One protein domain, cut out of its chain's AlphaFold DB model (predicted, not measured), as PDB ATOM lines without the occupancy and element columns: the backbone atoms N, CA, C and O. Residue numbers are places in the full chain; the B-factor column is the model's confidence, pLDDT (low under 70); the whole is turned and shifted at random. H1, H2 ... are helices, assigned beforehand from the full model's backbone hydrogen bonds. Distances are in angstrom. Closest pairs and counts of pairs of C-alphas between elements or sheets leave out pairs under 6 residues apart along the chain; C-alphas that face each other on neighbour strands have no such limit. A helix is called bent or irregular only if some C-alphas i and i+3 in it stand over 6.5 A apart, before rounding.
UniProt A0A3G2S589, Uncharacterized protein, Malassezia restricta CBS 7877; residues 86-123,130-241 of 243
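This is residues 86 to 123 and 130 to 241 of the 243 residues of an uncharacterized protein of Malassezia restricta CBS 7877 (UniProt A0A3G2S589). The long helix H4 forms the core: H1 and H5 run beside it in a three-helix bundle, H3 crosses it steeply, and H2 and H6 cross it near its two ends. H7 lies off to one side, and residues 130 to 136 stick out as a free arm. The printed part has 150 residues with seven named helices, H1 to H7 in order, and no named strand; the class is all helix. It is compact, radius of gyration of the C-alphas 16.4 A, with an elongated outline of 60 by 37 by 23 A.

Find C-alpha 90 at (159.652, 225.728, 122.516), where H1 begins, residues 90 to 102. H2, residues 105 to 119, is irregular: C-alphas 106 and 109 are 8.0 A apart. Past the cut, find H3, residues 143 to 159, 24.1 A long, and H4, residues 168 to 190, 33.1 A. Then come H5, residues 196 to 208, H6, residues 213 to 219, and H7, residues 223 to 239, 22.1 A, with a kink of 34 degrees near residue 233, ending at (143.319, 196.264, 111.464).

Start at the hub, H4. H5 forms a hairpin with it, C-alphas 180 and 203 closest at 5.4 A, a shallow tilt of 27 degrees. H1 touches H4 with Leu 101 and Glu 185 closest, C-alphas 6.8 A apart. H3 touches H4 at a steep tilt of 63 degrees, C-alphas 150 and 178 closest at 4.8 A. H2 touches H4, C-alphas 112 and 189 closest at 5.3 A; H6 touches it about perpendicular, C-alphas 172 and 216 closest at 6.9 A. H7 touches no helix. O i to N i+4 pairs are all within hydrogen-bond range in H1, H3, H4, H5 and H6; in H2 6 of 11, in H7 12 of 13.

The C-alphas of Glu 86 and Cys 132, the two farthest apart, are 60.7 A apart. Residues 124 to 129 are not printed; C-alphas 123 and 130 are 16.1 A apart across the cut. Of the links printed whole, none is long. Mean pLDDT of the printed part is 73.9, and residues 130 to 140 and 210 to 241 are among those under 70.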
ATOM      1  N   GLU A  86     165.916 234.296 116.522       60.81
ATOM      2  CA  GLU A  86     166.181 234.173 117.959       60.81
ATOM      3  C   GLU A  86     165.802 232.757 118.428       60.81
ATOM      4  O   GLU A  86     164.667 232.296 118.282       60.81
ATOM      5  N   LYS A  87     166.810 232.035 118.909       72.31
ATOM      6  CA  LYS A  87     166.761 230.623 119.299       72.31
ATOM      7  C   LYS A  87     166.615 230.539 120.817       72.31
ATOM      8  O   LYS A  87     167.073 231.446 121.503       72.31
ATOM      9  N   ASN A  88     166.014 229.455 121.314       75.62
ATOM     10  CA  ASN A  88     165.736 229.091 122.722       75.62
ATOM     11  C   ASN A  88     164.257 229.160 123.159       75.62
ATOM     12  O   ASN A  88     163.978 229.344 124.343       75.62
ATOM     13  N   SER A  89     163.296 228.972 122.250       83.00
ATOM     14  CA  SER A  89     161.880 228.823 122.623       83.00
ATOM     15  C   SER A  89     161.282 227.530 122.083       83.00
ATOM     16  O   SER A  89     161.542 227.137 120.945       83.00
ATOM     17  N   MET A  90     160.436 226.900 122.903       87.19
ATOM     18  CA  MET A  90     159.652 225.728 122.516       87.19
ATOM     19  C   MET A  90     158.777 226.032 121.299       87.19
ATOM     20  O   MET A  90     158.651 225.197 120.412       87.19
ATOM     21  N   ASP A  91     158.236 227.248 121.218       89.25
ATOM     22  CA  ASP A  91     157.373 227.666 120.113       89.25
ATOM     23  C   ASP A  91     158.141 227.685 118.785       89.25
ATOM     24  O   ASP A  91     157.613 227.286 117.751       89.25
ATOM     25  N   VAL A  92     159.422 228.073 118.820       90.06
ATOM     26  CA  VAL A  92     160.303 228.072 117.643       90.06
ATOM     27  C   VAL A  92     160.617 226.636 117.215       90.06
ATOM     28  O   VAL A  92     160.602 226.342 116.023       90.06
ATOM     29  N   THR A  93     160.840 225.718 118.162       91.12
ATOM     30  CA  THR A  93     161.031 224.283 117.873       91.12
ATOM     31  C   THR A  93     159.776 223.644 117.291       91.12
ATOM     32  O   THR A  93     159.852 222.875 116.335       91.12
ATOM     33  N   VAL A  94     158.606 223.975 117.837       92.44
ATOM     34  CA  VAL A  94     157.318 223.505 117.321       92.44
ATOM     35  C   VAL A  94     157.076 224.053 115.917       92.44
ATOM     36  O   VAL A  94     156.699 223.288 115.033       92.44
ATOM     37  N   GLN A  95     157.370 225.333 115.673       92.62
ATOM     38  CA  GLN A  95     157.270 225.918 114.339       92.62
ATOM     39  C   GLN A  95     158.230 225.248 113.347       92.62
ATOM     40  O   GLN A  95     157.821 224.950 112.231       92.62
ATOM     41  N   TRP A  96     159.461 224.932 113.761       93.81
ATOM     42  CA  TRP A  96     160.411 224.174 112.940       93.81
ATOM     43  C   TRP A  96     159.820 222.822 112.510       93.81
ATOM     44  O   TRP A  96     159.898 222.450 111.339       93.81
ATOM     45  N   LEU A  97     159.164 222.101 113.431       94.81
ATOM     46  CA  LEU A  97     158.501 220.828 113.122       94.81
ATOM     47  C   LEU A  97     157.295 221.009 112.190       94.81
ATOM     48  O   LEU A  97     157.083 220.175 111.310       94.81
ATOM     49  N   CYS A  98     156.524 222.087 112.349       94.44
ATOM     50  CA  CYS A  98     155.424 222.425 111.445       94.44
ATOM     51  C   CYS A  98     155.924 222.728 110.025       94.44
ATOM     52  O   CYS A  98     155.390 222.171 109.068       94.44
ATOM     53  N   ASP A  99     156.977 223.536 109.882       94.25
ATOM     54  CA  ASP A  99     157.571 223.875 108.582       94.25
ATOM     55  C   ASP A  99     158.151 222.624 107.908       94.25
ATOM     56  O   ASP A  99     157.971 222.385 106.711       94.25
ATOM     57  N   ARG A 100     158.779 221.753 108.704       94.69
ATOM     58  CA  ARG A 100     159.283 220.459 108.245       94.69
ATOM     59  C   ARG A 100     158.178 219.526 107.758       94.69
ATOM     60  O   ARG A 100     158.394 218.794 106.789       94.69
ATOM     61  N   LEU A 101     157.027 219.537 108.422       93.62
ATOM     62  CA  LEU A 101     155.864 218.752 108.025       93.62
ATOM     63  C   LEU A 101     155.239 219.303 106.738       93.62
ATOM     64  O   LEU A 101     154.944 218.531 105.827       93.62
ATOM     65  N   ALA A 102     155.121 220.629 106.628       93.50
ATOM     66  CA  ALA A 102     154.623 221.308 105.435       93.50
ATOM     67  C   ALA A 102     155.509 221.068 104.204       93.50
ATOM     68  O   ALA A 102     155.001 220.964 103.090       93.50
ATOM     69  N   TYR A 103     156.819 220.880 104.391       94.31
ATOM     70  CA  TYR A 103     157.727 220.501 103.304       94.31
ATOM     71  C   TYR A 103     157.328 219.183 102.611       94.31
ATOM     72  O   TYR A 103     157.684 218.955 101.455       94.31
ATOM     73  N   ASN A 104     156.585 218.301 103.287       93.62
ATOM     74  CA  ASN A 104     156.152 217.031 102.710       93.62
ATOM     75  C   ASN A 104     154.897 217.141 101.821       93.62
ATOM     76  O   ASN A 104     154.498 216.132 101.241       93.62
ATOM     77  N   ASP A 105     154.296 218.323 101.670       92.62
ATOM     78  CA  ASP A 105     153.107 218.548 100.833       92.62
ATOM     79  C   ASP A 105     153.195 217.977  99.402       92.62
ATOM     80  O   ASP A 105     152.337 217.168  99.036       92.62
ATOM     81  N   PRO A 106     154.262 218.226  98.611       92.50
ATOM     82  CA  PRO A 106     154.356 217.695  97.247       92.50
ATOM     83  C   PRO A 106     154.481 216.167  97.179       92.50
ATOM     84  O   PRO A 106     154.254 215.573  96.126       92.50
ATOM     85  N   VAL A 107     154.872 215.512  98.275       93.69
ATOM     86  CA  VAL A 107     155.054 214.052  98.336       93.69
ATOM     87  C   VAL A 107     153.992 213.366  99.181       93.69
ATOM     88  O   VAL A 107     154.050 212.147  99.348       93.69
ATOM     89  N   ARG A 108     152.999 214.113  99.674       90.88
ATOM     90  CA  ARG A 108     151.944 213.626 100.566       90.88
ATOM     91  C   ARG A 108     151.268 212.333 100.087       90.88
ATOM     92  O   ARG A 108     151.179 211.414 100.904       90.88
ATOM     93  N   PRO A 109     150.890 212.170  98.799       92.06
ATOM     94  CA  PRO A 109     150.276 210.925  98.317       92.06
ATOM     95  C   PRO A 109     151.188 209.694  98.445       92.06
ATOM     96  O   PRO A 109     150.713 208.562  98.508       92.06
ATOM     97  N   HIS A 110     152.504 209.910  98.503       92.50
ATOM     98  CA  HIS A 110     153.530 208.865  98.509       92.50
ATOM     99  C   HIS A 110     154.120 208.600  99.900       92.50
ATOM    100  O   HIS A 110     154.912 207.666 100.048       92.50
ATOM    101  N   LEU A 111     153.732 209.373 100.923       89.75
ATOM    102  CA  LEU A 111     154.226 209.219 102.297       89.75
ATOM    103  C   LEU A 111     153.753 207.914 102.943       89.75
ATOM    104  O   LEU A 111     154.548 207.188 103.537       89.75
ATOM    105  N   LEU A 112     152.467 207.582 102.820       89.88
ATOM    106  CA  LEU A 112     151.922 206.386 103.464       89.88
ATOM    107  C   LEU A 112     152.573 205.083 102.944       89.88
ATOM    108  O   LEU A 112     152.988 204.266 103.773       89.88
ATOM    109  N   PRO A 113     152.754 204.878 101.621       88.44
ATOM    110  CA  PRO A 113     153.489 203.723 101.102       88.44
ATOM    111  C   PRO A 113     154.915 203.593 101.648       88.44
ATOM    112  O   PRO A 113     155.341 202.489 101.992       88.44
ATOM    113  N   VAL A 114     155.654 204.700 101.762       88.44
ATOM    114  CA  VAL A 114     157.050 204.652 102.220       88.44
ATOM    115  C   VAL A 114     157.162 204.471 103.735       88.44
ATOM    116  O   VAL A 114     158.020 203.720 104.198       88.44
ATOM    117  N   LEU A 115     156.240 205.039 104.519       87.50
ATOM    118  CA  LEU A 115     156.136 204.764 105.957       87.50
ATOM    119  C   LEU A 115     155.800 203.290 106.213       87.50
ATOM    120  O   LEU A 115     156.427 202.650 107.058       87.50
ATOM    121  N   LYS A 116     154.884 202.706 105.430       85.75
ATOM    122  CA  LYS A 116     154.579 201.267 105.490       85.75
ATOM    123  C   LYS A 116     155.829 200.424 105.241       85.75
ATOM    124  O   LYS A 116     156.080 199.465 105.970       85.75
ATOM    125  N   LEU A 117     156.636 200.817 104.259       85.50
ATOM    126  CA  LEU A 117     157.893 200.161 103.917       85.50
ATOM    127  C   LEU A 117     158.946 200.271 105.031       85.50
ATOM    128  O   LEU A 117     159.742 199.354 105.212       85.50
ATOM    129  N   LEU A 118     158.970 201.356 105.808       82.12
ATOM    130  CA  LEU A 118     159.831 201.444 106.994       82.12
ATOM    131  C   LEU A 118     159.385 200.478 108.096       82.12
ATOM    132  O   LEU A 118     160.224 199.912 108.790       82.12
ATOM    133  N   THR A 119     158.078 200.247 108.222       80.06
ATOM    134  CA  THR A 119     157.524 199.352 109.250       80.06
ATOM    135  C   THR A 119     157.475 197.876 108.870       80.06
ATOM    136  O   THR A 119     157.127 197.041 109.700       80.06
ATOM    137  N   SER A 120     157.810 197.517 107.629       76.12
ATOM    138  CA  SER A 120     157.695 196.135 107.147       76.12
ATOM    139  C   SER A 120     158.782 195.191 107.668       76.12
ATOM    140  O   SER A 120     158.711 193.987 107.414       76.12
ATOM    141  N   ASP A 121     159.791 195.716 108.367       68.06
ATOM    142  CA  ASP A 121     160.757 194.879 109.076       68.06
ATOM    143  C   ASP A 121     160.035 194.144 110.211       68.06
ATOM    144  O   ASP A 121     159.229 194.726 110.933       68.06
ATOM    145  N   ALA A 122     160.279 192.841 110.359       59.94
ATOM    146  CA  ALA A 122     159.613 192.058 111.394       59.94
ATOM    147  C   ALA A 122     160.089 192.505 112.786       59.94
ATOM    148  O   ALA A 122     161.293 192.565 113.033       59.94
ATOM    149  N   LEU A 123     159.151 192.766 113.709       55.53
ATOM    150  CA  LEU A 123     159.471 193.071 115.114       55.53
ATOM    151  C   LEU A 123     160.259 191.959 115.811       55.53
ATOM    152  O   LEU A 123     161.047 192.231 116.714       55.53
ATOM    153  N   PHE A 130     156.441 178.637 119.722       42.25
ATOM    154  CA  PHE A 130     155.019 178.395 120.011       42.25
ATOM    155  C   PHE A 130     154.407 177.506 118.930       42.25
ATOM    156  O   PHE A 130     153.789 177.959 117.970       42.25
ATOM    157  N   ALA A 131     154.614 176.199 119.096       44.38
ATOM    158  CA  ALA A 131     153.852 175.176 118.401       44.38
ATOM    159  C   ALA A 131     152.375 175.324 118.800       44.38
ATOM    160  O   ALA A 131     152.041 174.995 119.932       44.38
ATOM    161  N   CYS A 132     151.550 175.914 117.920       44.06
ATOM    162  CA  CYS A 132     150.114 175.618 117.731       44.06
ATOM    163  C   CYS A 132     149.334 176.646 116.878       44.06
ATOM    164  O   CYS A 132     148.140 176.443 116.681       44.06
ATOM    165  N   LEU A 133     149.934 177.710 116.321       41.12
ATOM    166  CA  LEU A 133     149.207 178.621 115.414       41.12
ATOM    167  C   LEU A 133     149.909 178.758 114.049       41.12
ATOM    168  O   LEU A 133     151.028 179.267 114.002       41.12
ATOM    169  N   PRO A 134     149.275 178.362 112.922       39.12
ATOM    170  CA  PRO A 134     149.832 178.498 111.577       39.12
ATOM    171  C   PRO A 134     149.580 179.913 111.040       39.12
ATOM    172  O   PRO A 134     148.981 180.107 109.985       39.12
ATOM    173  N   LEU A 135     149.990 180.925 111.798       45.59
ATOM    174  CA  LEU A 135     149.853 182.317 111.410       45.59
ATOM    175  C   LEU A 135     151.236 182.951 111.451       45.59
ATOM    176  O   LEU A 135     151.741 183.311 112.510       45.59
ATOM    177  N   SER A 136     151.832 183.107 110.273       45.47
ATOM    178  CA  SER A 136     152.983 183.979 110.042       45.47
ATOM    179  C   SER A 136     152.567 185.440 110.262       45.47
ATOM    180  O   SER A 136     152.501 186.226 109.320       45.47
ATOM    181  N   PHE A 137     152.220 185.809 111.497       49.06
ATOM    182  CA  PHE A 137     151.861 187.172 111.871       49.06
ATOM    183  C   PHE A 137     153.147 188.003 111.879       49.06
ATOM    184  O   PHE A 137     153.894 188.036 112.856       49.06
ATOM    185  N   ARG A 138     153.453 188.653 110.751       54.28
ATOM    186  CA  ARG A 138     154.514 189.662 110.682       54.28
ATOM    187  C   ARG A 138     153.975 190.951 111.282       54.28
ATOM    188  O   ARG A 138     153.362 191.755 110.586       54.28
ATOM    189  N   LEU A 139     154.166 191.115 112.587       61.03
ATOM    190  CA  LEU A 139     153.821 192.357 113.267       61.03
ATOM    191  C   LEU A 139     154.724 193.489 112.732       61.03
ATOM    192  O   LEU A 139     155.951 193.324 112.785       61.03
ATOM    193  N   PRO A 140     154.161 194.598 112.211       66.81
ATOM    194  CA  PRO A 140     154.955 195.719 111.713       66.81
ATOM    195  C   PRO A 140     155.828 196.313 112.817       66.81
ATOM    196  O   PRO A 140     155.359 196.490 113.940       66.81
ATOM    197  N   ASN A 141     157.079 196.642 112.501       72.50
ATOM    198  CA  ASN A 141     158.012 197.287 113.416       72.50
ATOM    199  C   ASN A 141     157.912 198.809 113.320       72.50
ATOM    200  O   ASN A 141     158.430 199.386 112.371       72.50
ATOM    201  N   PRO A 142     157.305 199.506 114.298       77.25
ATOM    202  CA  PRO A 142     157.303 200.967 114.311       77.25
ATOM    203  C   PRO A 142     158.670 201.578 114.666       77.25
ATOM    204  O   PRO A 142     158.843 202.790 114.546       77.25
ATOM    205  N   GLY A 143     159.646 200.771 115.095       79.56
ATOM    206  CA  GLY A 143     160.974 201.210 115.525       79.56
ATOM    207  C   GLY A 143     161.676 202.142 114.531       79.56
ATOM    208  O   GLY A 143     162.064 203.233 114.941       79.56
ATOM    209  N   PRO A 144     161.792 201.794 113.234       83.50
ATOM    210  CA  PRO A 144     162.407 202.667 112.235       83.50
ATOM    211  C   PRO A 144     161.703 204.022 112.073       83.50
ATOM    212  O   PRO A 144     162.372 205.047 111.949       83.50
ATOM    213  N   VAL A 145     160.367 204.056 112.127       84.94
ATOM    214  CA  VAL A 145     159.588 205.305 112.023       84.94
ATOM    215  C   VAL A 145     159.790 206.180 113.260       84.94
ATOM    216  O   VAL A 145     160.014 207.384 113.137       84.94
ATOM    217  N   MET A 146     159.786 205.581 114.453       83.44
ATOM    218  CA  MET A 146     160.038 206.309 115.699       83.44
ATOM    219  C   MET A 146     161.474 206.810 115.807       83.44
ATOM    220  O   MET A 146     161.687 207.939 116.238       83.44
ATOM    221  N   ALA A 147     162.457 206.002 115.405       85.06
ATOM    222  CA  ALA A 147     163.860 206.400 115.393       85.06
ATOM    223  C   ALA A 147     164.077 207.608 114.473       85.06
ATOM    224  O   ALA A 147     164.731 208.571 114.869       85.06
ATOM    225  N   ARG A 148     163.450 207.600 113.289       89.94
ATOM    226  CA  ARG A 148     163.451 208.742 112.370       89.94
ATOM    227  C   ARG A 148     162.861 209.994 113.017       89.94
ATOM    228  O   ARG A 148     163.462 211.058 112.948       89.94
ATOM    229  N   ALA A 149     161.706 209.894 113.665       90.50
ATOM    230  CA  ALA A 149     161.096 211.067 114.282       90.50
ATOM    231  C   ALA A 149     161.834 211.573 115.522       90.50
ATOM    232  O   ALA A 149     161.858 212.776 115.762       90.50
ATOM    233  N   ALA A 150     162.463 210.678 116.288       88.75
ATOM    234  CA  ALA A 150     163.371 211.062 117.360       88.75
ATOM    235  C   ALA A 150     164.552 211.866 116.807       88.75
ATOM    236  O   ALA A 150     164.871 212.916 117.349       88.75
ATOM    237  N   GLN A 151     165.130 211.435 115.682       91.00
ATOM    238  CA  GLN A 151     166.186 212.182 115.004       91.00
ATOM    239  C   GLN A 151     165.702 213.561 114.523       91.00
ATOM    240  O   GLN A 151     166.373 214.557 114.765       91.00
ATOM    241  N   ILE A 152     164.512 213.648 113.920       93.56
ATOM    242  CA  ILE A 152     163.925 214.927 113.480       93.56
ATOM    243  C   ILE A 152     163.680 215.868 114.672       93.56
ATOM    244  O   ILE A 152     163.972 217.060 114.595       93.56
ATOM    245  N   ALA A 153     163.166 215.351 115.791       91.44
ATOM    246  CA  ALA A 153     162.967 216.135 117.008       91.44
ATOM    247  C   ALA A 153     164.299 216.592 117.627       91.44
ATOM    248  O   ALA A 153     164.396 217.712 118.134       91.44
ATOM    249  N   ASP A 154     165.325 215.745 117.567       89.81
ATOM    250  CA  ASP A 154     166.678 216.073 118.003       89.81
ATOM    251  C   ASP A 154     167.277 217.197 117.156       89.81
ATOM    252  O   ASP A 154     167.797 218.162 117.720       89.81
ATOM    253  N   ASP A 155     167.151 217.109 115.831       90.88
ATOM    254  CA  ASP A 155     167.590 218.138 114.889       90.88
ATOM    255  C   ASP A 155     166.867 219.462 115.158       90.88
ATOM    256  O   ASP A 155     167.518 220.496 115.292       90.88
ATOM    257  N   ALA A 156     165.546 219.429 115.367       91.25
ATOM    258  CA  ALA A 156     164.764 220.607 115.735       91.25
ATOM    259  C   ALA A 156     165.285 221.257 117.028       91.25
ATOM    260  O   ALA A 156     165.516 222.467 117.077       91.25
ATOM    261  N   CYS A 157     165.507 220.461 118.079       89.06
ATOM    262  CA  CYS A 157     166.024 220.951 119.360       89.06
ATOM    263  C   CYS A 157     167.433 221.543 119.221       89.06
ATOM    264  O   CYS A 157     167.731 222.562 119.842       89.06
ATOM    265  N   ASN A 158     168.292 220.906 118.421       88.12
ATOM    266  CA  ASN A 158     169.664 221.349 118.197       88.12
ATOM    267  C   ASN A 158     169.694 222.661 117.397       88.12
ATOM    268  O   ASN A 158     170.373 223.603 117.798       88.12
ATOM    269  N   THR A 159     168.921 222.754 116.311       88.25
ATOM    270  CA  THR A 159     168.843 223.953 115.461       88.25
ATOM    271  C   THR A 159     168.269 225.149 116.215       88.25
ATOM    272  O   THR A 159     168.738 226.275 116.045       88.25
ATOM    273  N   THR A 160     167.259 224.919 117.058       87.69
ATOM    274  CA  THR A 160     166.547 225.985 117.778       87.69
ATOM    275  C   THR A 160     167.140 226.327 119.139       87.69
ATOM    276  O   THR A 160     166.610 227.206 119.809       87.69
ATOM    277  N   GLY A 161     168.209 225.652 119.571       82.44
ATOM    278  CA  GLY A 161     168.852 225.908 120.862       82.44
ATOM    279  C   GLY A 161     167.985 225.582 122.086       82.44
ATOM    280  O   GLY A 161     168.362 225.922 123.203       82.44
ATOM    281  N   LEU A 162     166.845 224.898 121.905       79.50
ATOM    282  CA  LEU A 162     165.853 224.664 122.962       79.50
ATOM    283  C   LEU A 162     166.447 224.006 124.212       79.50
ATOM    284  O   LEU A 162     165.927 224.207 125.308       79.50
ATOM    285  N   VAL A 163     167.518 223.216 124.077       68.94
ATOM    286  CA  VAL A 163     168.102 222.549 125.239       68.94
ATOM    287  C   VAL A 163     169.611 222.712 125.346       68.94
ATOM    288  O   VAL A 163     170.368 222.183 124.537       68.94
ATOM    289  N   SER A 164     170.033 223.375 126.428       60.88
ATOM    290  CA  SER A 164     171.438 223.523 126.837       60.88
ATOM    291  C   SER A 164     171.928 222.450 127.824       60.88
ATOM    292  O   SER A 164     173.131 222.221 127.911       60.88
ATOM    293  N   ALA A 165     171.041 221.762 128.559       63.12
ATOM    294  CA  ALA A 165     171.427 220.806 129.607       63.12
ATOM    295  C   ALA A 165     170.822 219.409 129.385       63.12
ATOM    296  O   ALA A 165     169.615 219.250 129.209       63.12
ATOM    297  N   LYS A 166     171.666 218.371 129.418       68.06
ATOM    298  CA  LYS A 166     171.246 216.967 129.272       68.06
ATOM    299  C   LYS A 166     170.715 216.444 130.615       68.06
ATOM    300  O   LYS A 166     171.504 216.125 131.497       68.06
ATOM    301  N   GLY A 167     169.390 216.363 130.764       70.62
ATOM    302  CA  GLY A 167     168.701 215.864 131.967       70.62
ATOM    303  C   GLY A 167     167.423 215.077 131.644       70.62
ATOM    304  O   GLY A 167     167.104 214.853 130.481       70.62
ATOM    305  N   ILE A 168     166.659 214.654 132.654       73.94
ATOM    306  CA  ILE A 168     165.400 213.899 132.451       73.94
ATOM    307  C   ILE A 168     164.399 214.705 131.606       73.94
ATOM    308  O   ILE A 168     163.776 214.170 130.690       73.94
ATOM    309  N   GLU A 169     164.312 216.014 131.847       72.62
ATOM    310  CA  GLU A 169     163.446 216.929 131.094       72.62
ATOM    311  C   GLU A 169     163.805 216.999 129.600       72.62
ATOM    312  O   GLU A 169     162.920 217.148 128.756       72.62
ATOM    313  N   TRP A 170     165.083 216.815 129.252       75.38
ATOM    314  CA  TRP A 170     165.548 216.757 127.862       75.38
ATOM    315  C   TRP A 170     164.998 215.527 127.141       75.38
ATOM    316  O   TRP A 170     164.434 215.647 126.053       75.38
ATOM    317  N   TYR A 171     165.094 214.353 127.776       76.88
ATOM    318  CA  TYR A 171     164.546 213.107 127.235       76.88
ATOM    319  C   TYR A 171     163.018 213.175 127.108       76.88
ATOM    320  O   TYR A 171     162.470 212.753 126.090       76.88
ATOM    321  N   ALA A 172     162.337 213.735 128.111       78.31
ATOM    322  CA  ALA A 172     160.883 213.891 128.110       78.31
ATOM    323  C   ALA A 172     160.400 214.869 127.024       78.31
ATOM    324  O   ALA A 172     159.405 214.620 126.343       78.31
ATOM    325  N   THR A 173     161.122 215.970 126.820       81.44
ATOM    326  CA  THR A 173     160.784 216.955 125.787       81.44
ATOM    327  C   THR A 173     160.955 216.363 124.391       81.44
ATOM    328  O   THR A 173     160.047 216.470 123.569       81.44
ATOM    329  N   ARG A 174     162.070 215.670 124.137       84.00
ATOM    330  CA  ARG A 174     162.351 215.035 122.842       84.00
ATOM    331  C   ARG A 174     161.385 213.912 122.510       84.00
ATOM    332  O   ARG A 174     160.888 213.863 121.391       84.00
ATOM    333  N   SER A 175     161.064 213.049 123.474       82.75
ATOM    334  CA  SER A 175     160.096 211.970 123.247       82.75
ATOM    335  C   SER A 175     158.707 212.518 122.913       82.75
ATOM    336  O   SER A 175     158.058 212.014 121.996       82.75
ATOM    337  N   ARG A 176     158.284 213.601 123.578       84.00
ATOM    338  CA  ARG A 176     157.028 214.296 123.276       84.00
ATOM    339  C   ARG A 176     157.031 214.913 121.879       84.00
ATOM    340  O   ARG A 176     156.065 214.726 121.148       84.00
ATOM    341  N   LEU A 177     158.095 215.625 121.504       90.50
ATOM    342  CA  LEU A 177     158.218 216.237 120.177       90.50
ATOM    343  C   LEU A 177     158.246 215.178 119.068       90.50
ATOM    344  O   LEU A 177     157.532 215.311 118.078       90.50
ATOM    345  N   ALA A 178     158.997 214.093 119.265       89.62
ATOM    346  CA  ALA A 178     159.055 212.973 118.334       89.62
ATOM    347  C   ALA A 178     157.684 212.304 118.167       89.62
ATOM    348  O   ALA A 178     157.243 212.060 117.045       89.62
ATOM    349  N   PHE A 179     156.981 212.046 119.274       87.44
ATOM    350  CA  PHE A 179     155.639 211.469 119.238       87.44
ATOM    351  C   PHE A 179     154.638 212.388 118.533       87.44
ATOM    352  O   PHE A 179     153.903 211.927 117.661       87.44
ATOM    353  N   ALA A 180     154.630 213.680 118.878       89.56
ATOM    354  CA  ALA A 180     153.772 214.668 118.235       89.56
ATOM    355  C   ALA A 180     154.024 214.721 116.724       89.56
ATOM    356  O   ALA A 180     153.073 214.706 115.947       89.56
ATOM    357  N   TYR A 181     155.293 214.696 116.309       92.88
ATOM    358  CA  TYR A 181     155.663 214.690 114.900       92.88
ATOM    359  C   TYR A 181     155.161 213.434 114.169       92.88
ATOM    360  O   TYR A 181     154.483 213.575 113.156       92.88
ATOM    361  N   VAL A 182     155.413 212.219 114.683       90.06
ATOM    362  CA  VAL A 182     154.927 210.975 114.035       90.06
ATOM    363  C   VAL A 182     153.411 210.942 113.956       90.06
ATOM    364  O   VAL A 182     152.863 210.572 112.922       90.06
ATOM    365  N   ALA A 183     152.725 211.301 115.043       87.25
ATOM    366  CA  ALA A 183     151.268 211.286 115.082       87.25
ATOM    367  C   ALA A 183     150.686 212.240 114.030       87.25
ATOM    368  O   ALA A 183     149.815 211.846 113.253       87.25
ATOM    369  N   SER A 184     151.212 213.463 113.958       90.25
ATOM    370  CA  SER A 184     150.799 214.457 112.972       90.25
ATOM    371  C   SER A 184     151.163 214.058 111.540       90.25
ATOM    372  O   SER A 184     150.325 214.187 110.653       90.25
ATOM    373  N   GLU A 185     152.358 213.515 111.296       91.38
ATOM    374  CA  GLU A 185     152.778 213.034 109.971       91.38
ATOM    375  C   GLU A 185     151.924 211.854 109.494       91.38
ATOM    376  O   GLU A 185     151.565 211.786 108.321       91.38
ATOM    377  N   LEU A 186     151.521 210.960 110.400       88.25
ATOM    378  CA  LEU A 186     150.629 209.853 110.070       88.25
ATOM    379  C   LEU A 186     149.219 210.344 109.719       88.25
ATOM    380  O   LEU A 186     148.648 209.897 108.724       88.25
ATOM    381  N   VAL A 187     148.661 211.283 110.489       87.06
ATOM    382  CA  VAL A 187     147.376 211.924 110.152       87.06
ATOM    383  C   VAL A 187     147.473 212.631 108.798       87.06
ATOM    384  O   VAL A 187     146.599 212.464 107.950       87.06
ATOM    385  N   TYR A 188     148.576 213.332 108.544       88.12
ATOM    386  CA  TYR A 188     148.828 214.011 107.275       88.12
ATOM    387  C   TYR A 188     148.923 213.062 106.076       88.12
ATOM    388  O   TYR A 188     148.387 213.356 105.005       88.12
ATOM    389  N   ALA A 189     149.586 211.919 106.260       87.56
ATOM    390  CA  ALA A 189     149.758 210.902 105.229       87.56
ATOM    391  C   ALA A 189     148.475 210.098 104.958       87.56
ATOM    392  O   ALA A 189     148.315 209.556 103.868       87.56
ATOM    393  N   THR A 190     147.575 209.991 105.940       83.44
ATOM    394  CA  THR A 190     146.337 209.199 105.831       83.44
ATOM    395  C   THR A 190     145.151 210.014 105.333       83.44
ATOM    396  O   THR A 190     144.350 209.508 104.551       83.44
ATOM    397  N   GLN A 191     145.027 211.269 105.755       85.56
ATOM    398  CA  GLN A 191     143.914 212.134 105.378       85.56
ATOM    399  C   GLN A 191     144.383 213.116 104.315       85.56
ATOM    400  O   GLN A 191     144.903 214.159 104.675       85.56
ATOM    401  N   LEU A 192     144.222 212.812 103.025       80.69
ATOM    402  CA  LEU A 192     144.712 213.681 101.939       80.69
ATOM    403  C   LEU A 192     143.975 215.029 101.839       80.69
ATOM    404  O   LEU A 192     144.567 215.999 101.377       80.69
ATOM    405  N   ASP A 193     142.736 215.110 102.327       82.75
ATOM    406  CA  ASP A 193     141.910 216.326 102.252       82.75
ATOM    407  C   ASP A 193     142.206 217.343 103.366       82.75
ATOM    408  O   ASP A 193     141.724 218.475 103.338       82.75
ATOM    409  N   LEU A 194     142.984 216.952 104.381       85.56
ATOM    410  CA  LEU A 194     143.234 217.800 105.544       85.56
ATOM    411  C   LEU A 194     144.202 218.941 105.189       85.56
ATOM    412  O   LEU A 194     145.203 218.709 104.506       85.56
ATOM    413  N   SER A 195     143.956 220.162 105.669       89.12
ATOM    414  CA  SER A 195     144.895 221.270 105.457       89.12
ATOM    415  C   SER A 195     146.164 221.098 106.297       89.12
ATOM    416  O   SER A 195     146.142 220.533 107.394       89.12
ATOM    417  N   THR A 196     147.283 221.622 105.799       89.44
ATOM    418  CA  THR A 196     148.576 221.639 106.500       89.44
ATOM    419  C   THR A 196     148.481 222.376 107.840       89.44
ATOM    420  O   THR A 196     149.084 221.955 108.824       89.44
ATOM    421  N   GLU A 197     147.658 223.426 107.902       90.12
ATOM    422  CA  GLU A 197     147.373 224.195 109.119       90.12
ATOM    423  C   GLU A 197     146.677 223.346 110.187       90.12
ATOM    424  O   GLU A 197     147.116 223.319 111.333       90.12
ATOM    425  N   SER A 198     145.663 222.561 109.803       89.81
ATOM    426  CA  SER A 198     144.946 221.681 110.739       89.81
ATOM    427  C   SER A 198     145.874 220.640 111.372       89.81
ATOM    428  O   SER A 198     145.732 220.278 112.541       89.81
ATOM    429  N   VAL A 199     146.859 220.159 110.610       88.81
ATOM    430  CA  VAL A 199     147.844 219.186 111.097       88.81
ATOM    431  C   VAL A 199     148.882 219.856 112.000       88.81
ATOM    432  O   VAL A 199     149.292 219.282 113.013       88.81
ATOM    433  N   ALA A 200     149.297 221.078 111.663       91.62
ATOM    434  CA  ALA A 200     150.162 221.887 112.512       91.62
ATOM    435  C   ALA A 200     149.488 222.195 113.859       91.62
ATOM    436  O   ALA A 200     150.128 222.088 114.906       91.62
ATOM    437  N   ASP A 201     148.188 222.488 113.857       91.38
ATOM    438  CA  ASP A 201     147.405 222.698 115.075       91.38
ATOM    439  C   ASP A 201     147.272 221.418 115.903       91.38
ATOM    440  O   ASP A 201     147.400 221.461 117.129       91.38
ATOM    441  N   LEU A 202     147.106 220.258 115.256       89.50
ATOM    442  CA  LEU A 202     147.167 218.965 115.939       89.50
ATOM    443  C   LEU A 202     148.534 218.748 116.601       89.50
ATOM    444  O   LEU A 202     148.584 218.351 117.766       89.50
ATOM    445  N   LEU A 203     149.631 219.040 115.895       90.69
ATOM    446  CA  LEU A 203     150.989 218.915 116.433       90.69
ATOM    447  C   LEU A 203     151.151 219.797 117.672       90.69
ATOM    448  O   LEU A 203     151.520 219.298 118.737       90.69
ATOM    449  N   LYS A 204     150.805 221.086 117.560       91.75
ATOM    450  CA  LYS A 204     150.821 222.042 118.677       91.75
ATOM    451  C   LYS A 204     150.003 221.508 119.847       91.75
ATOM    452  O   LYS A 204     150.498 221.439 120.969       91.75
ATOM    453  N   ARG A 205     148.780 221.040 119.591       88.56
ATOM    454  CA  ARG A 205     147.902 220.486 120.625       88.56
ATOM    455  C   ARG A 205     148.545 219.305 121.350       88.56
ATOM    456  O   ARG A 205     148.506 219.278 122.577       88.56
ATOM    457  N   ILE A 206     149.164 218.360 120.641       86.75
ATOM    458  CA  ILE A 206     149.847 217.215 121.269       86.75
ATOM    459  C   ILE A 206     151.041 217.684 122.112       86.75
ATOM    460  O   ILE A 206     151.235 217.188 123.222       86.75
ATOM    461  N   VAL A 207     151.812 218.663 121.630       87.06
ATOM    462  CA  VAL A 207     152.965 219.200 122.366       87.06
ATOM    463  C   VAL A 207     152.535 219.921 123.647       87.06
ATOM    464  O   VAL A 207     153.127 219.670 124.697       87.06
ATOM    465  N   TYR A 208     151.507 220.774 123.611       85.38
ATOM    466  CA  TYR A 208     151.101 221.572 124.778       85.38
ATOM    467  C   TYR A 208     150.113 220.875 125.724       85.38
ATOM    468  O   TYR A 208     149.886 221.389 126.814       85.38
ATOM    469  N   THR A 209     149.540 219.716 125.367       78.94
ATOM    470  CA  THR A 209     148.597 219.010 126.254       78.94
ATOM    471  C   THR A 209     149.319 218.476 127.505       78.94
ATOM    472  O   THR A 209     150.133 217.549 127.395       78.94
ATOM    473  N   PRO A 210     149.009 218.988 128.712       52.91
ATOM    474  CA  PRO A 210     149.541 218.459 129.960       52.91
ATOM    475  C   PRO A 210     148.766 217.175 130.295       52.91
ATOM    476  O   PRO A 210     147.613 217.230 130.705       52.91
ATOM    477  N   GLY A 211     149.360 216.007 130.041       47.28
ATOM    478  CA  GLY A 211     148.735 214.707 130.348       47.28
ATOM    479  C   GLY A 211     149.326 213.518 129.587       47.28
ATOM    480  O   GLY A 211     149.450 212.431 130.137       47.28
ATOM    481  N   ALA A 212     149.832 213.726 128.365       46.97
ATOM    482  CA  ALA A 212     150.623 212.708 127.650       46.97
ATOM    483  C   ALA A 212     151.986 212.416 128.330       46.97
ATOM    484  O   ALA A 212     152.655 211.430 128.021       46.97
ATOM    485  N   TYR A 213     152.376 213.276 129.276       44.47
ATOM    486  CA  TYR A 213     153.604 213.224 130.069       44.47
ATOM    487  C   TYR A 213     153.698 211.981 130.977       44.47
ATOM    488  O   TYR A 213     154.791 211.445 131.169       44.47
ATOM    489  N   GLU A 214     152.575 211.446 131.470       46.06
ATOM    490  CA  GLU A 214     152.584 210.237 132.312       46.06
ATOM    491  C   GLU A 214     152.821 208.949 131.508       46.06
ATOM    492  O   GLU A 214     153.459 208.014 131.997       46.06
ATOM    493  N   LEU A 215     152.406 208.920 130.237       45.22
ATOM    494  CA  LEU A 215     152.626 207.768 129.358       45.22
ATOM    495  C   LEU A 215     154.118 207.597 129.005       45.22
ATOM    496  O   LEU A 215     154.609 206.476 128.869       45.22
ATOM    497  N   GLY A 216     154.852 208.710 128.888       42.69
ATOM    498  CA  GLY A 216     156.284 208.730 128.565       42.69
ATOM    499  C   GLY A 216     157.191 208.323 129.731       42.69
ATOM    500  O   GLY A 216     158.142 207.566 129.526       42.69
ATOM    501  N   ASN A 217     156.874 208.751 130.960       44.41
ATOM    502  CA  ASN A 217     157.674 208.415 132.147       44.41
ATOM    503  C   ASN A 217     157.578 206.932 132.540       44.41
ATOM    504  O   ASN A 217     158.567 206.359 132.998       44.41
ATOM    505  N   HIS A 218     156.438 206.277 132.299       42.72
ATOM    506  CA  HIS A 218     156.335 204.819 132.436       42.72
ATOM    507  C   HIS A 218     156.848 204.058 131.196       42.72
ATOM    508  O   HIS A 218     157.307 202.925 131.331       42.72
ATOM    509  N   GLY A 219     156.847 204.678 130.009       41.62
ATOM    510  CA  GLY A 219     157.248 204.051 128.743       41.62
ATOM    511  C   GLY A 219     158.759 203.954 128.485       41.62
ATOM    512  O   GLY A 219     159.188 203.103 127.707       41.62
ATOM    513  N   MET A 220     159.596 204.763 129.147       41.97
ATOM    514  CA  MET A 220     161.051 204.734 128.909       41.97
ATOM    515  C   MET A 220     161.773 203.510 129.492       41.97
ATOM    516  O   MET A 220     162.892 203.220 129.070       41.97
ATOM    517  N   ARG A 221     161.159 202.741 130.405       40.84
ATOM    518  CA  ARG A 221     161.785 201.506 130.914       40.84
ATOM    519  C   ARG A 221     161.694 200.319 129.975       40.84
ATOM    520  O   ARG A 221     162.427 199.358 130.189       40.84
ATOM    521  N   SER A 222     160.907 200.380 128.905       39.66
ATOM    522  CA  SER A 222     161.149 199.462 127.804       39.66
ATOM    523  C   SER A 222     160.537 199.942 126.495       39.66
ATOM    524  O   SER A 222     159.326 199.985 126.297       39.66
ATOM    525  N   ILE A 223     161.424 200.140 125.524       42.78
ATOM    526  CA  ILE A 223     161.116 200.019 124.094       42.78
ATOM    527  C   ILE A 223     160.282 198.742 123.828       42.78
ATOM    528  O   ILE A 223     159.452 198.724 122.927       42.78
ATOM    529  N   HIS A 224     160.428 197.707 124.669       42.53
ATOM    530  CA  HIS A 224     159.621 196.488 124.658       42.53
ATOM    531  C   HIS A 224     158.149 196.679 125.092       42.53
ATOM    532  O   HIS A 224     157.265 196.225 124.374       42.53
ATOM    533  N   GLN A 225     157.854 197.392 126.185       40.84
ATOM    534  CA  GLN A 225     156.480 197.699 126.627       40.84
ATOM    535  C   GLN A 225     155.832 198.757 125.741       40.84
ATOM    536  O   GLN A 225     154.629 198.701 125.513       40.84
ATOM    537  N   TRP A 226     156.608 199.692 125.186       45.12
ATOM    538  CA  TRP A 226     156.104 200.581 124.143       45.12
ATOM    539  C   TRP A 226     155.776 199.803 122.856       45.12
ATOM    540  O   TRP A 226     154.751 200.074 122.242       45.12
ATOM    541  N   ALA A 227     156.551 198.780 122.478       46.38
ATOM    542  CA  ALA A 227     156.167 197.869 121.395       46.38
ATOM    543  C   ALA A 227     154.913 197.039 121.744       46.38
ATOM    544  O   ALA A 227     154.080 196.810 120.869       46.38
ATOM    545  N   GLU A 228     154.711 196.653 123.009       43.91
ATOM    546  CA  GLU A 228     153.477 195.985 123.460       43.91
ATOM    547  C   GLU A 228     152.249 196.918 123.506       43.91
ATOM    548  O   GLU A 228     151.142 196.472 123.201       43.91
ATOM    549  N   TRP A 229     152.408 198.204 123.845       41.09
ATOM    550  CA  TRP A 229     151.309 199.177 123.967       41.09
ATOM    551  C   TRP A 229     151.072 200.003 122.699       41.09
ATOM    552  O   TRP A 229     149.959 200.039 122.173       41.09
ATOM    553  N   GLY A 230     152.123 200.629 122.170       42.22
ATOM    554  CA  GLY A 230     152.126 201.314 120.880       42.22
ATOM    555  C   GLY A 230     151.785 200.352 119.746       42.22
ATOM    556  O   GLY A 230     150.956 200.679 118.904       42.22
ATOM    557  N   GLY A 231     152.285 199.112 119.794       42.41
ATOM    558  CA  GLY A 231     151.892 198.062 118.853       42.41
ATOM    559  C   GLY A 231     150.397 197.736 118.892       42.41
ATOM    560  O   GLY A 231     149.816 197.520 117.840       42.41
ATOM    561  N   ARG A 232     149.724 197.768 120.053       45.25
ATOM    562  CA  ARG A 232     148.271 197.503 120.157       45.25
ATOM    563  C   ARG A 232     147.401 198.654 119.645       45.25
ATOM    564  O   ARG A 232     146.400 198.395 118.983       45.25
ATOM    565  N   GLY A 233     147.799 199.905 119.891       44.91
ATOM    566  CA  GLY A 233     147.133 201.082 119.314       44.91
ATOM    567  C   GLY A 233     147.299 201.150 117.793       44.91
ATOM    568  O   GLY A 233     146.333 201.377 117.066       44.91
ATOM    569  N   TRP A 234     148.501 200.837 117.304       48.03
ATOM    570  CA  TRP A 234     148.776 200.700 115.875       48.03
ATOM    571  C   TRP A 234     148.075 199.486 115.267       48.03
ATOM    572  O   TRP A 234     147.589 199.592 114.155       48.03
ATOM    573  N   LEU A 235     147.936 198.364 115.977       48.69
ATOM    574  CA  LEU A 235     147.171 197.203 115.508       48.69
ATOM    575  C   LEU A 235     145.688 197.524 115.323       48.69
ATOM    576  O   LEU A 235     145.100 197.023 114.378       48.69
ATOM    577  N   GLY A 236     145.075 198.356 116.168       43.94
ATOM    578  CA  GLY A 236     143.688 198.796 115.963       43.94
ATOM    579  C   GLY A 236     143.521 199.669 114.715       43.94
ATOM    580  O   GLY A 236     142.557 199.510 113.970       43.94
ATOM    581  N   ILE A 237     144.501 200.538 114.464       49.47
ATOM    582  CA  ILE A 237     144.560 201.414 113.291       49.47
ATOM    583  C   ILE A 237     144.895 200.615 112.016       49.47
ATOM    584  O   ILE A 237     144.273 200.811 110.987       49.47
ATOM    585  N   LEU A 238     145.814 199.652 112.078       46.88
ATOM    586  CA  LEU A 238     146.199 198.797 110.948       46.88
ATOM    587  C   LEU A 238     145.125 197.747 110.625       46.88
ATOM    588  O   LEU A 238     144.905 197.433 109.460       46.88
ATOM    589  N   ARG A 239     144.417 197.230 111.635       45.19
ATOM    590  CA  ARG A 239     143.319 196.264 111.464       45.19
ATOM    591  C   ARG A 239     142.045 196.918 110.925       45.19
ATOM    592  O   ARG A 239     141.273 196.248 110.250       45.19
ATOM    593  N   SER A 240     141.836 198.218 111.160       42.03
ATOM    594  CA  SER A 240     140.791 198.988 110.464       42.03
ATOM    595  C   SER A 240     141.173 199.353 109.021       42.03
ATOM    596  O   SER A 240     140.329 199.843 108.275       42.03
ATOM    597  N   TRP A 241     142.410 199.061 108.598       49.97
ATOM    598  CA  TRP A 241     142.937 199.314 107.251       49.97
ATOM    599  C   TRP A 241     142.966 198.075 106.336       49.97
ATOM    600  O   TRP A 241     143.632 198.106 105.303       49.97
TER     601      TRP A 241